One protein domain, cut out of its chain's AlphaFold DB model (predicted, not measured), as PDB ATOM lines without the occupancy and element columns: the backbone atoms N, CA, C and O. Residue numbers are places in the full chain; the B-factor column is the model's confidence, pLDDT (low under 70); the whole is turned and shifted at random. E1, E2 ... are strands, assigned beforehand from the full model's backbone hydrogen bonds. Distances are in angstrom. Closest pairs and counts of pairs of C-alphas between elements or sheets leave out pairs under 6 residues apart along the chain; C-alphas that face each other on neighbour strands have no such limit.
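AT A GLANCE: This is residues 114 to 190 of the 201 residues of an uncharacterized protein of Desulfatitalea sp. BRH_c12 (UniProt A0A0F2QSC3). The model is a thin, flat slab: one antiparallel sheet of four strands, E1, E2, E3 and E6 in that order across it, with no named element over either face. Past one end of these strands a small two-strand hairpin, E4 and E5, folds across the strands' direction, and the last stretch, residues 173 to 190, turns back along the E6 edge as a tail with no named element. The printed part has 77 residues, with no named helix and six named strands, E1 to E6 along the chain; the class is all strand. The whole is loose, with a radius of gyration of the C-alphas of 15.2 A, and spans 44 by 31 by 14 A.

IN THESE COORDINATES: In the larger sheet, E1 is residues 114 to 120, 19.8 A long from its first C-alpha at (15.019, -29.376, -34.967). E2 is residues 126 to 133, 20.4 A. E3 is residues 138 to 146, 26.9 A, and E6 is residues 164 to 172, 23.2 A, with C-alpha 172 at (13.061, -15.280, -36.188). The small sheet has E4, residues 152 to 155, beginning at C-alpha (34.517, -25.793, -60.934), and E5, residues 158 to 161.

HOW THE PARTS SIT: E1, E2 and E3 form a meander, each strand the antiparallel neighbour of the one before. E1 and E2 are a hairpin at 156 degrees between directions, with N 117 and O 130 at 2.8 A and N 129 and O 117 at 2.8 A. E2 and E3 are a hairpin at 163 degrees, with N 140 and O 131 at 2.8 A. E3 and E6 are antiparallel at 159 degrees; N 167 and O 143 are 2.7 A apart, and the C-alphas of Thr 144 and Leu 166, which face each other, 4.4 A. E1 and E6 are the edge strands. Residues 168 to 169, which belong to E6, pair antiparallel with residues 182 to 183, a stretch too short to be named. E4 and E5 are a hairpin at 158 degrees, with N 153 and O 160 at 2.8 A. Both are apart from E1, E2, E3 and E6, yet E5 runs on into E6 across a break of 2 residues, at 82 degrees.

THE WHOLE: The two C-alphas farthest apart are those of Gly 156 and Gly 175, 45.8 A. The printed part has no cut, and the five links between named strands are tight. From edge to edge of the four-strand sheet the strands' lines turn by 29 degrees. The mean pLDDT of the printed part is 77.6; 24 residues are under 70, among them residues 155 to 158, 175 to 183 and 185 to 190.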
ATOM      1  N   ILE A 114      14.400 -30.395 -34.120       93.50
ATOM      2  CA  ILE A 114      15.019 -29.376 -34.967       93.50
ATOM      3  C   ILE A 114      15.114 -29.962 -36.373       93.50
ATOM      4  O   ILE A 114      15.682 -31.040 -36.533       93.50
ATOM      5  N   THR A 115      14.624 -29.251 -37.386       95.19
ATOM      6  CA  THR A 115      14.758 -29.660 -38.795       95.19
ATOM      7  C   THR A 115      15.660 -28.701 -39.560       95.19
ATOM      8  O   THR A 115      15.773 -27.521 -39.220       95.19
ATOM      9  N   ILE A 116      16.329 -29.210 -40.594       95.00
ATOM     10  CA  ILE A 116      17.214 -28.438 -41.468       95.00
ATOM     11  C   ILE A 116      16.781 -28.660 -42.913       95.00
ATOM     12  O   ILE A 116      16.959 -29.740 -43.474       95.00
ATOM     13  N   ASP A 117      16.272 -27.602 -43.530       94.19
ATOM     14  CA  ASP A 117      15.941 -27.582 -44.946       94.19
ATOM     15  C   ASP A 117      17.109 -27.056 -45.769       94.19
ATOM     16  O   ASP A 117      17.804 -26.105 -45.388       94.19
ATOM     17  N   TYR A 118      17.260 -27.626 -46.959       93.00
ATOM     18  CA  TYR A 118      18.318 -27.283 -47.894       93.00
ATOM     19  C   TYR A 118      17.756 -26.800 -49.231       93.00
ATOM     20  O   TYR A 118      16.754 -27.317 -49.727       93.00
ATOM     21  N   ASP A 119      18.450 -25.842 -49.841       90.06
ATOM     22  CA  ASP A 119      18.283 -25.493 -51.248       90.06
ATOM     23  C   ASP A 119      19.369 -26.198 -52.070       90.06
ATOM     24  O   ASP A 119      20.571 -25.987 -51.866       90.06
ATOM     25  N   LYS A 120      18.931 -27.015 -53.032       84.75
ATOM     26  CA  LYS A 120      19.786 -27.556 -54.088       84.75
ATOM     27  C   LYS A 120      19.888 -26.556 -55.225       84.75
ATOM     28  O   LYS A 120      18.877 -26.063 -55.724       84.75
ATOM     29  N   VAL A 121      21.109 -26.271 -55.645       75.88
ATOM     30  CA  VAL A 121      21.383 -25.453 -56.829       75.88
ATOM     31  C   VAL A 121      21.932 -26.319 -57.952       75.88
ATOM     32  O   VAL A 121      22.111 -27.521 -57.791       75.88
ATOM     33  N   THR A 122      22.127 -25.725 -59.126       64.69
ATOM     34  CA  THR A 122      22.681 -26.430 -60.282       64.69
ATOM     35  C   THR A 122      24.032 -27.064 -59.933       64.69
ATOM     36  O   THR A 122      24.916 -26.393 -59.410       64.69
ATOM     37  N   GLY A 123      24.192 -28.351 -60.254       64.50
ATOM     38  CA  GLY A 123      25.372 -29.138 -59.888       64.50
ATOM     39  C   GLY A 123      25.229 -29.830 -58.530       64.50
ATOM     40  O   GLY A 123      24.123 -30.111 -58.077       64.50
ATOM     41  N   ASP A 124      26.365 -30.107 -57.892       71.50
ATOM     42  CA  ASP A 124      26.461 -30.841 -56.620       71.50
ATOM     43  C   ASP A 124      26.447 -29.921 -55.386       71.50
ATOM     44  O   ASP A 124      26.957 -30.264 -54.315       71.50
ATOM     45  N   GLU A 125      25.893 -28.719 -55.538       78.69
ATOM     46  CA  GLU A 125      25.844 -27.706 -54.492       78.69
ATOM     47  C   GLU A 125      24.559 -27.781 -53.665       78.69
ATOM     48  O   GLU A 125      23.442 -27.687 -54.184       78.69
ATOM     49  N   ILE A 126      24.729 -27.870 -52.347       87.25
ATOM     50  CA  ILE A 126      23.631 -27.907 -51.385       87.25
ATOM     51  C   ILE A 126      23.915 -26.891 -50.284       87.25
ATOM     52  O   ILE A 126      24.964 -26.947 -49.638       87.25
ATOM     53  N   PHE A 127      22.977 -25.973 -50.053       87.94
ATOM     54  CA  PHE A 127      23.093 -24.939 -49.026       87.94
ATOM     55  C   PHE A 127      21.992 -25.096 -47.982       87.94
ATOM     56  O   PHE A 127      20.840 -25.308 -48.368       87.94
ATOM     57  N   PRO A 128      22.295 -24.966 -46.676       91.12
ATOM     58  CA  PRO A 128      21.239 -24.835 -45.687       91.12
ATOM     59  C   PRO A 128      20.432 -23.583 -46.025       91.12
ATOM     60  O   PRO A 128      20.996 -22.531 -46.329       91.12
ATOM     61  N   LYS A 129      19.116 -23.726 -46.001       92.81
ATOM     62  CA  LYS A 129      18.148 -22.674 -46.297       92.81
ATOM     63  C   LYS A 129      17.470 -22.206 -45.027       92.81
ATOM     64  O   LYS A 129      17.315 -21.005 -44.805       92.81
ATOM     65  N   ARG A 130      17.045 -23.160 -44.203       93.12
ATOM     66  CA  ARG A 130      16.253 -22.893 -43.014       93.12
ATOM     67  C   ARG A 130      16.537 -23.933 -41.943       93.12
ATOM     68  O   ARG A 130      16.732 -25.101 -42.257       93.12
ATOM     69  N   ILE A 131      16.585 -23.487 -40.696       94.19
ATOM     70  CA  ILE A 131      16.581 -24.360 -39.525       94.19
ATOM     71  C   ILE A 131      15.364 -23.980 -38.699       94.19
ATOM     72  O   ILE A 131      15.316 -22.864 -38.175       94.19
ATOM     73  N   ASP A 132      14.399 -24.882 -38.588       92.81
ATOM     74  CA  ASP A 132      13.242 -24.710 -37.717       92.81
ATOM     75  C   ASP A 132      13.539 -25.320 -36.355       92.81
ATOM     76  O   ASP A 132      14.078 -26.421 -36.244       92.81
ATOM     77  N   TYR A 133      13.223 -24.573 -35.301       88.88
ATOM     78  CA  TYR A 133      13.456 -25.005 -33.933       88.88
ATOM     79  C   TYR A 133      12.388 -24.432 -33.007       88.88
ATOM     80  O   TYR A 133      11.915 -23.311 -33.185       88.88
ATOM     81  N   ALA A 134      12.073 -25.193 -31.961       77.94
ATOM     82  CA  ALA A 134      10.993 -24.921 -31.017       77.94
ATOM     83  C   ALA A 134       9.578 -24.961 -31.650       77.94
ATOM     84  O   ALA A 134       9.339 -24.431 -32.737       77.94
ATOM     85  N   PRO A 135       8.580 -25.518 -30.941       66.75
ATOM     86  CA  PRO A 135       7.220 -25.697 -31.465       66.75
ATOM     87  C   PRO A 135       6.480 -24.384 -31.775       66.75
ATOM     88  O   PRO A 135       5.415 -24.394 -32.383       66.75
ATOM     89  N   SER A 136       7.026 -23.240 -31.367       71.31
ATOM     90  CA  SER A 136       6.401 -21.926 -31.496       71.31
ATOM     91  C   SER A 136       6.703 -21.206 -32.824       71.31
ATOM     92  O   SER A 136       6.331 -20.046 -32.982       71.31
ATOM     93  N   GLY A 137       7.358 -21.862 -33.790       78.19
ATOM     94  CA  GLY A 137       7.612 -21.300 -35.125       78.19
ATOM     95  C   GLY A 137       8.832 -20.379 -35.208       78.19
ATOM     96  O   GLY A 137       8.883 -19.503 -36.072       78.19
ATOM     97  N   SER A 138       9.801 -20.551 -34.307       88.25
ATOM     98  CA  SER A 138      11.098 -19.880 -34.406       88.25
ATOM     99  C   SER A 138      11.956 -20.565 -35.474       88.25
ATOM    100  O   SER A 138      11.932 -21.785 -35.621       88.25
ATOM    101  N   TYR A 139      12.726 -19.788 -36.234       90.44
ATOM    102  CA  TYR A 139      13.584 -20.351 -37.277       90.44
ATOM    103  C   TYR A 139      14.794 -19.471 -37.582       90.44
ATOM    104  O   TYR A 139      14.823 -18.273 -37.290       90.44
ATOM    105  N   ILE A 140      15.819 -20.084 -38.161       90.75
ATOM    106  CA  ILE A 140      16.979 -19.410 -38.741       90.75
ATOM    107  C   ILE A 140      16.852 -19.521 -40.254       90.75
ATOM    108  O   ILE A 140      16.632 -20.612 -40.767       90.75
ATOM    109  N   SER A 141      16.995 -18.409 -40.966       91.56
ATOM    110  CA  SER A 141      17.008 -18.364 -42.427       91.56
ATOM    111  C   SER A 141      18.394 -18.005 -42.941       91.56
ATOM    112  O   SER A 141      19.075 -17.141 -42.378       91.56
ATOM    113  N   PHE A 142      18.785 -18.653 -44.031       91.44
ATOM    114  CA  PHE A 142      20.052 -18.468 -44.719       91.44
ATOM    115  C   PHE A 142      19.759 -17.980 -46.135       91.44
ATOM    116  O   PHE A 142      19.249 -18.726 -46.971       91.44
ATOM    117  N   ALA A 143      20.083 -16.722 -46.426       91.06
ATOM    118  CA  ALA A 143      19.963 -16.202 -47.784       91.06
ATOM    119  C   ALA A 143      21.300 -16.332 -48.508       91.06
ATOM    120  O   ALA A 143      22.342 -15.987 -47.952       91.06
ATOM    121  N   THR A 144      21.272 -16.771 -49.762       89.88
ATOM    122  CA  THR A 144      22.460 -16.866 -50.619       89.88
ATOM    123  C   THR A 144      22.438 -15.812 -51.725       89.88
ATOM    124  O   THR A 144      21.387 -15.291 -52.099       89.88
ATOM    125  N   GLU A 145      23.609 -15.482 -52.261       87.81
ATOM    126  CA  GLU A 145      23.774 -14.668 -53.467       87.81
ATOM    127  C   GLU A 145      24.713 -15.347 -54.461       87.81
ATOM    128  O   GLU A 145      25.547 -16.165 -54.072       87.81
ATOM    129  N   ALA A 146      24.563 -15.009 -55.743       88.81
ATOM    130  CA  ALA A 146      25.437 -15.511 -56.794       88.81
ATOM    131  C   ALA A 146      26.871 -14.989 -56.626       88.81
ATOM    132  O   ALA A 146      27.102 -13.875 -56.145       88.81
ATOM    133  N   ARG A 147      27.830 -15.803 -57.056       83.69
ATOM    134  CA  ARG A 147      29.243 -15.450 -57.173       83.69
ATOM    135  C   ARG A 147      29.598 -15.187 -58.631       83.69
ATOM    136  O   ARG A 147      29.085 -15.853 -59.521       83.69
ATOM    137  N   ASN A 148      30.515 -14.248 -58.854       81.69
ATOM    138  CA  ASN A 148      31.081 -13.982 -60.182       81.69
ATOM    139  C   ASN A 148      32.443 -14.674 -60.377       81.69
ATOM    140  O   ASN A 148      32.938 -14.769 -61.493       81.69
ATOM    141  N   ASP A 149      33.044 -15.156 -59.291       80.00
ATOM    142  CA  ASP A 149      34.323 -15.856 -59.225       80.00
ATOM    143  C   ASP A 149      34.104 -17.376 -59.134       80.00
ATOM    144  O   ASP A 149      34.452 -18.025 -58.146       80.00
ATOM    145  N   ILE A 150      33.445 -17.937 -60.151       73.88
ATOM    146  CA  ILE A 150      33.073 -19.356 -60.190       73.88
ATOM    147  C   ILE A 150      34.250 -20.182 -60.710       73.88
ATOM    148  O   ILE A 150      34.728 -19.961 -61.821       73.88
ATOM    149  N   TYR A 151      34.663 -21.183 -59.931       69.75
ATOM    150  CA  TYR A 151      35.668 -22.164 -60.337       69.75
ATOM    151  C   TYR A 151      35.144 -23.582 -60.073       69.75
ATOM    152  O   TYR A 151      34.905 -23.924 -58.910       69.75
ATOM    153  N   PRO A 152      34.936 -24.411 -61.113       74.06
ATOM    154  CA  PRO A 152      34.517 -25.793 -60.934       74.06
ATOM    155  C   PRO A 152      35.653 -26.640 -60.353       74.06
ATOM    156  O   PRO A 152      36.779 -26.624 -60.851       74.06
ATOM    157  N   VAL A 153      35.336 -27.433 -59.333       71.69
ATOM    158  CA  VAL A 153      36.223 -28.446 -58.757       71.69
ATOM    159  C   VAL A 153      35.586 -29.817 -58.936       71.69
ATOM    160  O   VAL A 153      34.448 -30.057 -58.530       71.69
ATOM    161  N   TYR A 154      36.347 -30.738 -59.520       72.81
ATOM    162  CA  TYR A 154      35.945 -32.128 -59.700       72.81
ATOM    163  C   TYR A 154      36.664 -32.989 -58.666       72.81
ATOM    164  O   TYR A 154      37.889 -33.087 -58.679       72.81
ATOM    165  N   ALA A 155      35.917 -33.611 -57.755       65.50
ATOM    166  CA  ALA A 155      36.499 -34.399 -56.673       65.50
ATOM    167  C   ALA A 155      35.665 -35.645 -56.366       65.50
ATOM    168  O   ALA A 155      34.672 -35.579 -55.649       65.50
ATOM    169  N   GLY A 156      36.102 -36.812 -56.849       60.84
ATOM    170  CA  GLY A 156      35.513 -38.108 -56.494       60.84
ATOM    171  C   GLY A 156      33.997 -38.153 -56.695       60.84
ATOM    172  O   GLY A 156      33.258 -38.166 -55.711       60.84
ATOM    173  N   TYR A 157      33.582 -38.174 -57.965       67.75
ATOM    174  CA  TYR A 157      32.192 -38.248 -58.445       67.75
ATOM    175  C   TYR A 157      31.339 -36.984 -58.287       67.75
ATOM    176  O   TYR A 157      30.177 -37.015 -58.670       67.75
ATOM    177  N   THR A 158      31.905 -35.880 -57.788       65.25
ATOM    178  CA  THR A 158      31.189 -34.600 -57.682       65.25
ATOM    179  C   THR A 158      31.835 -33.496 -58.502       65.25
ATOM    180  O   THR A 158      33.061 -33.354 -58.473       65.25
ATOM    181  N   ARG A 159      31.011 -32.676 -59.152       71.69
ATOM    182  CA  ARG A 159      31.334 -31.371 -59.730       71.69
ATOM    183  C   ARG A 159      30.772 -30.286 -58.816       71.69
ATOM    184  O   ARG A 159      29.596 -29.938 -58.886       71.69
ATOM    185  N   VAL A 160      31.640 -29.735 -57.977       68.75
ATOM    186  CA  VAL A 160      31.298 -28.608 -57.107       68.75
ATOM    187  C   VAL A 160      31.669 -27.329 -57.833       68.75
ATOM    188  O   VAL A 160      32.843 -27.070 -58.087       68.75
ATOM    189  N   GLU A 161      30.680 -26.518 -58.169       71.31
ATOM    190  CA  GLU A 161      30.905 -25.176 -58.696       71.31
ATOM    191  C   GLU A 161      30.422 -24.218 -57.644       71.31
ATOM    192  O   GLU A 161      29.218 -24.113 -57.531       71.31
ATOM    193  N   ALA A 162      31.315 -23.561 -56.894       73.25
ATOM    194  CA  ALA A 162      30.948 -22.607 -55.841       73.25
ATOM    195  C   ALA A 162      30.161 -21.401 -56.408       73.25
ATOM    196  O   ALA A 162      30.699 -20.300 -56.497       73.25
ATOM    197  N   SER A 163      28.924 -21.602 -56.867       82.06
ATOM    198  CA  SER A 163      28.154 -20.668 -57.699       82.06
ATOM    199  C   SER A 163      27.413 -19.646 -56.852       82.06
ATOM    200  O   SER A 163      27.059 -18.557 -57.314       82.06
ATOM    201  N   LYS A 164      27.225 -19.980 -55.575       84.88
ATOM    202  CA  LYS A 164      26.631 -19.120 -54.567       84.88
ATOM    203  C   LYS A 164      27.524 -18.990 -53.342       84.88
ATOM    204  O   LYS A 164      28.408 -19.801 -53.074       84.88
ATOM    205  N   ARG A 165      27.272 -17.939 -52.571       85.75
ATOM    206  CA  ARG A 165      27.771 -17.773 -51.203       85.75
ATOM    207  C   ARG A 165      26.642 -17.354 -50.284       85.75
ATOM    208  O   ARG A 165      25.654 -16.770 -50.725       85.75
ATOM    209  N   LEU A 166      26.811 -17.638 -48.999       88.31
ATOM    210  CA  LEU A 166      25.945 -17.101 -47.962       88.31
ATOM    211  C   LEU A 166      25.991 -15.568 -48.006       88.31
ATOM    212  O   LEU A 166      27.040 -14.988 -48.233       88.31
ATOM    213  N   LYS A 167      24.858 -14.911 -47.807       87.38
ATOM    214  CA  LYS A 167      24.736 -13.452 -47.788       87.38
ATOM    215  C   LYS A 167      24.335 -12.977 -46.400       87.38
ATOM    216  O   LYS A 167      24.949 -12.069 -45.836       87.38
ATOM    217  N   THR A 168      23.301 -13.605 -45.851       85.62
ATOM    218  CA  THR A 168      22.720 -13.227 -44.566       85.62
ATOM    219  C   THR A 168      22.330 -14.459 -43.766       85.62
ATOM    220  O   THR A 168      21.971 -15.497 -44.324       85.62
ATOM    221  N   ILE A 169      22.401 -14.311 -42.446       90.06
ATOM    222  CA  ILE A 169      21.769 -15.210 -41.486       90.06
ATOM    223  C   ILE A 169      20.787 -14.366 -40.683       90.06
ATOM    224  O   ILE A 169      21.180 -13.361 -40.077       90.06
ATOM    225  N   THR A 170      19.528 -14.786 -40.663       87.88
ATOM    226  CA  THR A 170      18.458 -14.072 -39.966       87.88
ATOM    227  C   THR A 170      17.745 -15.005 -39.000       87.88
ATOM    228  O   THR A 170      17.333 -16.095 -39.387       87.88
ATOM    229  N   CYS A 171      17.577 -14.568 -37.753       87.75
ATOM    230  CA  CYS A 171      16.851 -15.315 -36.731       87.75
ATOM    231  C   CYS A 171      15.445 -14.736 -36.541       87.75
ATOM    232  O   CYS A 171      15.266 -13.520 -36.462       87.75
ATOM    233  N   TYR A 172      14.462 -15.617 -36.405       85.81
ATOM    234  CA  TYR A 172      13.061 -15.280 -36.188       85.81
ATOM    235  C   TYR A 172      12.562 -15.967 -34.920       85.81
ATOM    236  O   TYR A 172      12.889 -17.129 -34.673       85.81
ATOM    237  N   GLY A 173      11.789 -15.234 -34.119       82.69
ATOM    238  CA  GLY A 173      11.145 -15.739 -32.911       82.69
ATOM    239  C   GLY A 173       9.644 -15.870 -33.071       82.69
ATOM    240  O   GLY A 173       9.006 -15.104 -33.788       82.69
ATOM    241  N   ALA A 174       9.065 -16.805 -32.333       72.06
ATOM    242  CA  ALA A 174       7.623 -16.915 -32.185       72.06
ATOM    243  C   ALA A 174       6.981 -15.597 -31.726       72.06
ATOM    244  O   ALA A 174       7.393 -15.023 -30.716       72.06
ATOM    245  N   GLY A 175       5.975 -15.110 -32.460       65.69
ATOM    246  CA  GLY A 175       5.189 -13.921 -32.091       65.69
ATOM    247  C   GLY A 175       5.975 -12.604 -32.003       65.69
ATOM    248  O   GLY A 175       5.410 -11.580 -31.630       65.69
ATOM    249  N   SER A 176       7.261 -12.615 -32.347       58.28
ATOM    250  CA  SER A 176       8.146 -11.456 -32.386       58.28
ATOM    251  C   SER A 176       8.630 -11.264 -33.822       58.28
ATOM    252  O   SER A 176       8.754 -12.217 -34.588       58.28
ATOM    253  N   GLY A 177       8.838 -10.011 -34.228       62.41
ATOM    254  CA  GLY A 177       9.425  -9.715 -35.533       62.41
ATOM    255  C   GLY A 177      10.846 -10.279 -35.671       62.41
ATOM    256  O   GLY A 177      11.399 -10.894 -34.762       62.41
ATOM    257  N   GLN A 178      11.455 -10.041 -36.827       65.25
ATOM    258  CA  GLN A 178      12.853 -10.372 -37.108       65.25
ATOM    259  C   GLN A 178      13.803  -9.901 -35.983       65.25
ATOM    260  O   GLN A 178      13.809  -8.724 -35.618       65.25
ATOM    261  N   PHE A 179      14.636 -10.809 -35.460       65.06
ATOM    262  CA  PHE A 179      15.767 -10.469 -34.584       65.06
ATOM    263  C   PHE A 179      16.958  -9.955 -35.419       65.06
ATOM    264  O   PHE A 179      16.950 -10.114 -36.642       65.06
ATOM    265  N   PRO A 180      17.991  -9.331 -34.807       61.19
ATOM    266  CA  PRO A 180      19.056  -8.651 -35.543       61.19
ATOM    267  C   PRO A 180      19.669  -9.508 -36.657       61.19
ATOM    268  O   PRO A 180      20.157 -10.613 -36.417       61.19
ATOM    269  N   GLU A 181      19.652  -8.975 -37.876       65.44
ATOM    270  CA  GLU A 181      20.254  -9.597 -39.050       65.44
ATOM    271  C   GLU A 181      21.780  -9.585 -38.940       65.44
ATOM    272  O   GLU A 181      22.386  -8.556 -38.625       65.44
ATOM    273  N   ARG A 182      22.425 -10.711 -39.262       66.81
ATOM    274  CA  ARG A 182      23.871 -10.737 -39.493       66.81
ATOM    275  C   ARG A 182      24.150 -10.769 -40.986       66.81
ATOM    276  O   ARG A 182      23.843 -11.744 -41.672       66.81
ATOM    277  N   ARG A 183      24.794  -9.707 -41.469       67.06
ATOM    278  CA  ARG A 183      25.310  -9.607 -42.835       67.06
ATOM    279  C   ARG A 183      26.764 -10.042 -42.855       67.06
ATOM    280  O   ARG A 183      27.559  -9.575 -42.042       67.06
ATOM    281  N   ILE A 184      27.107 -10.916 -43.793       71.25
ATOM    282  CA  ILE A 184      28.495 -11.304 -44.028       71.25
ATOM    283  C   ILE A 184      29.008 -10.456 -45.188       71.25
ATOM    284  O   ILE A 184      28.489 -10.526 -46.299       71.25
ATOM    285  N   ALA A 185      29.998  -9.610 -44.911       59.31
ATOM    286  CA  ALA A 185      30.687  -8.844 -45.939       59.31
ATOM    287  C   ALA A 185      31.841  -9.678 -46.511       59.31
ATOM    288  O   ALA A 185      32.648 -10.227 -45.761       59.31
ATOM    289  N   TYR A 186      31.922  -9.752 -47.838       59.28
ATOM    290  CA  TYR A 186      33.000 -10.429 -48.550       59.28
ATOM    291  C   TYR A 186      33.881  -9.393 -49.240       59.28
ATOM    292  O   TYR A 186      33.391  -8.603 -50.047       59.28
ATOM    293  N   ASN A 187      35.186  -9.427 -48.970       56.81
ATOM    294  CA  ASN A 187      36.154  -8.619 -49.707       56.81
ATOM    295  C   ASN A 187      36.371  -9.257 -51.086       56.81
ATOM    296  O   ASN A 187      37.025 -10.293 -51.196       56.81
ATOM    297  N   ALA A 188      35.816  -8.648 -52.133       53.28
ATOM    298  CA  ALA A 188      35.893  -9.150 -53.509       53.28
ATOM    299  C   ALA A 188      37.306  -9.063 -54.132       53.28
ATOM    300  O   ALA A 188      37.540  -9.602 -55.209       53.28
ATOM    301  N   GLU A 189      38.263  -8.414 -53.465       49.12
ATOM    302  CA  GLU A 189      39.553  -8.034 -54.060       49.12
ATOM    303  C   GLU A 189      40.654  -9.107 -53.984       49.12
ATOM    304  O   GLU A 189      41.743  -8.902 -54.515       49.12
ATOM    305  N   LYS A 190      40.416 -10.275 -53.371       43.09
ATOM    306  CA  LYS A 190      41.511 -11.232 -53.115       43.09
ATOM    307  C   LYS A 190      41.854 -12.195 -54.266       43.09
ATOM    308  O   LYS A 190      42.859 -12.885 -54.157       43.09
TER     309      LYS A 190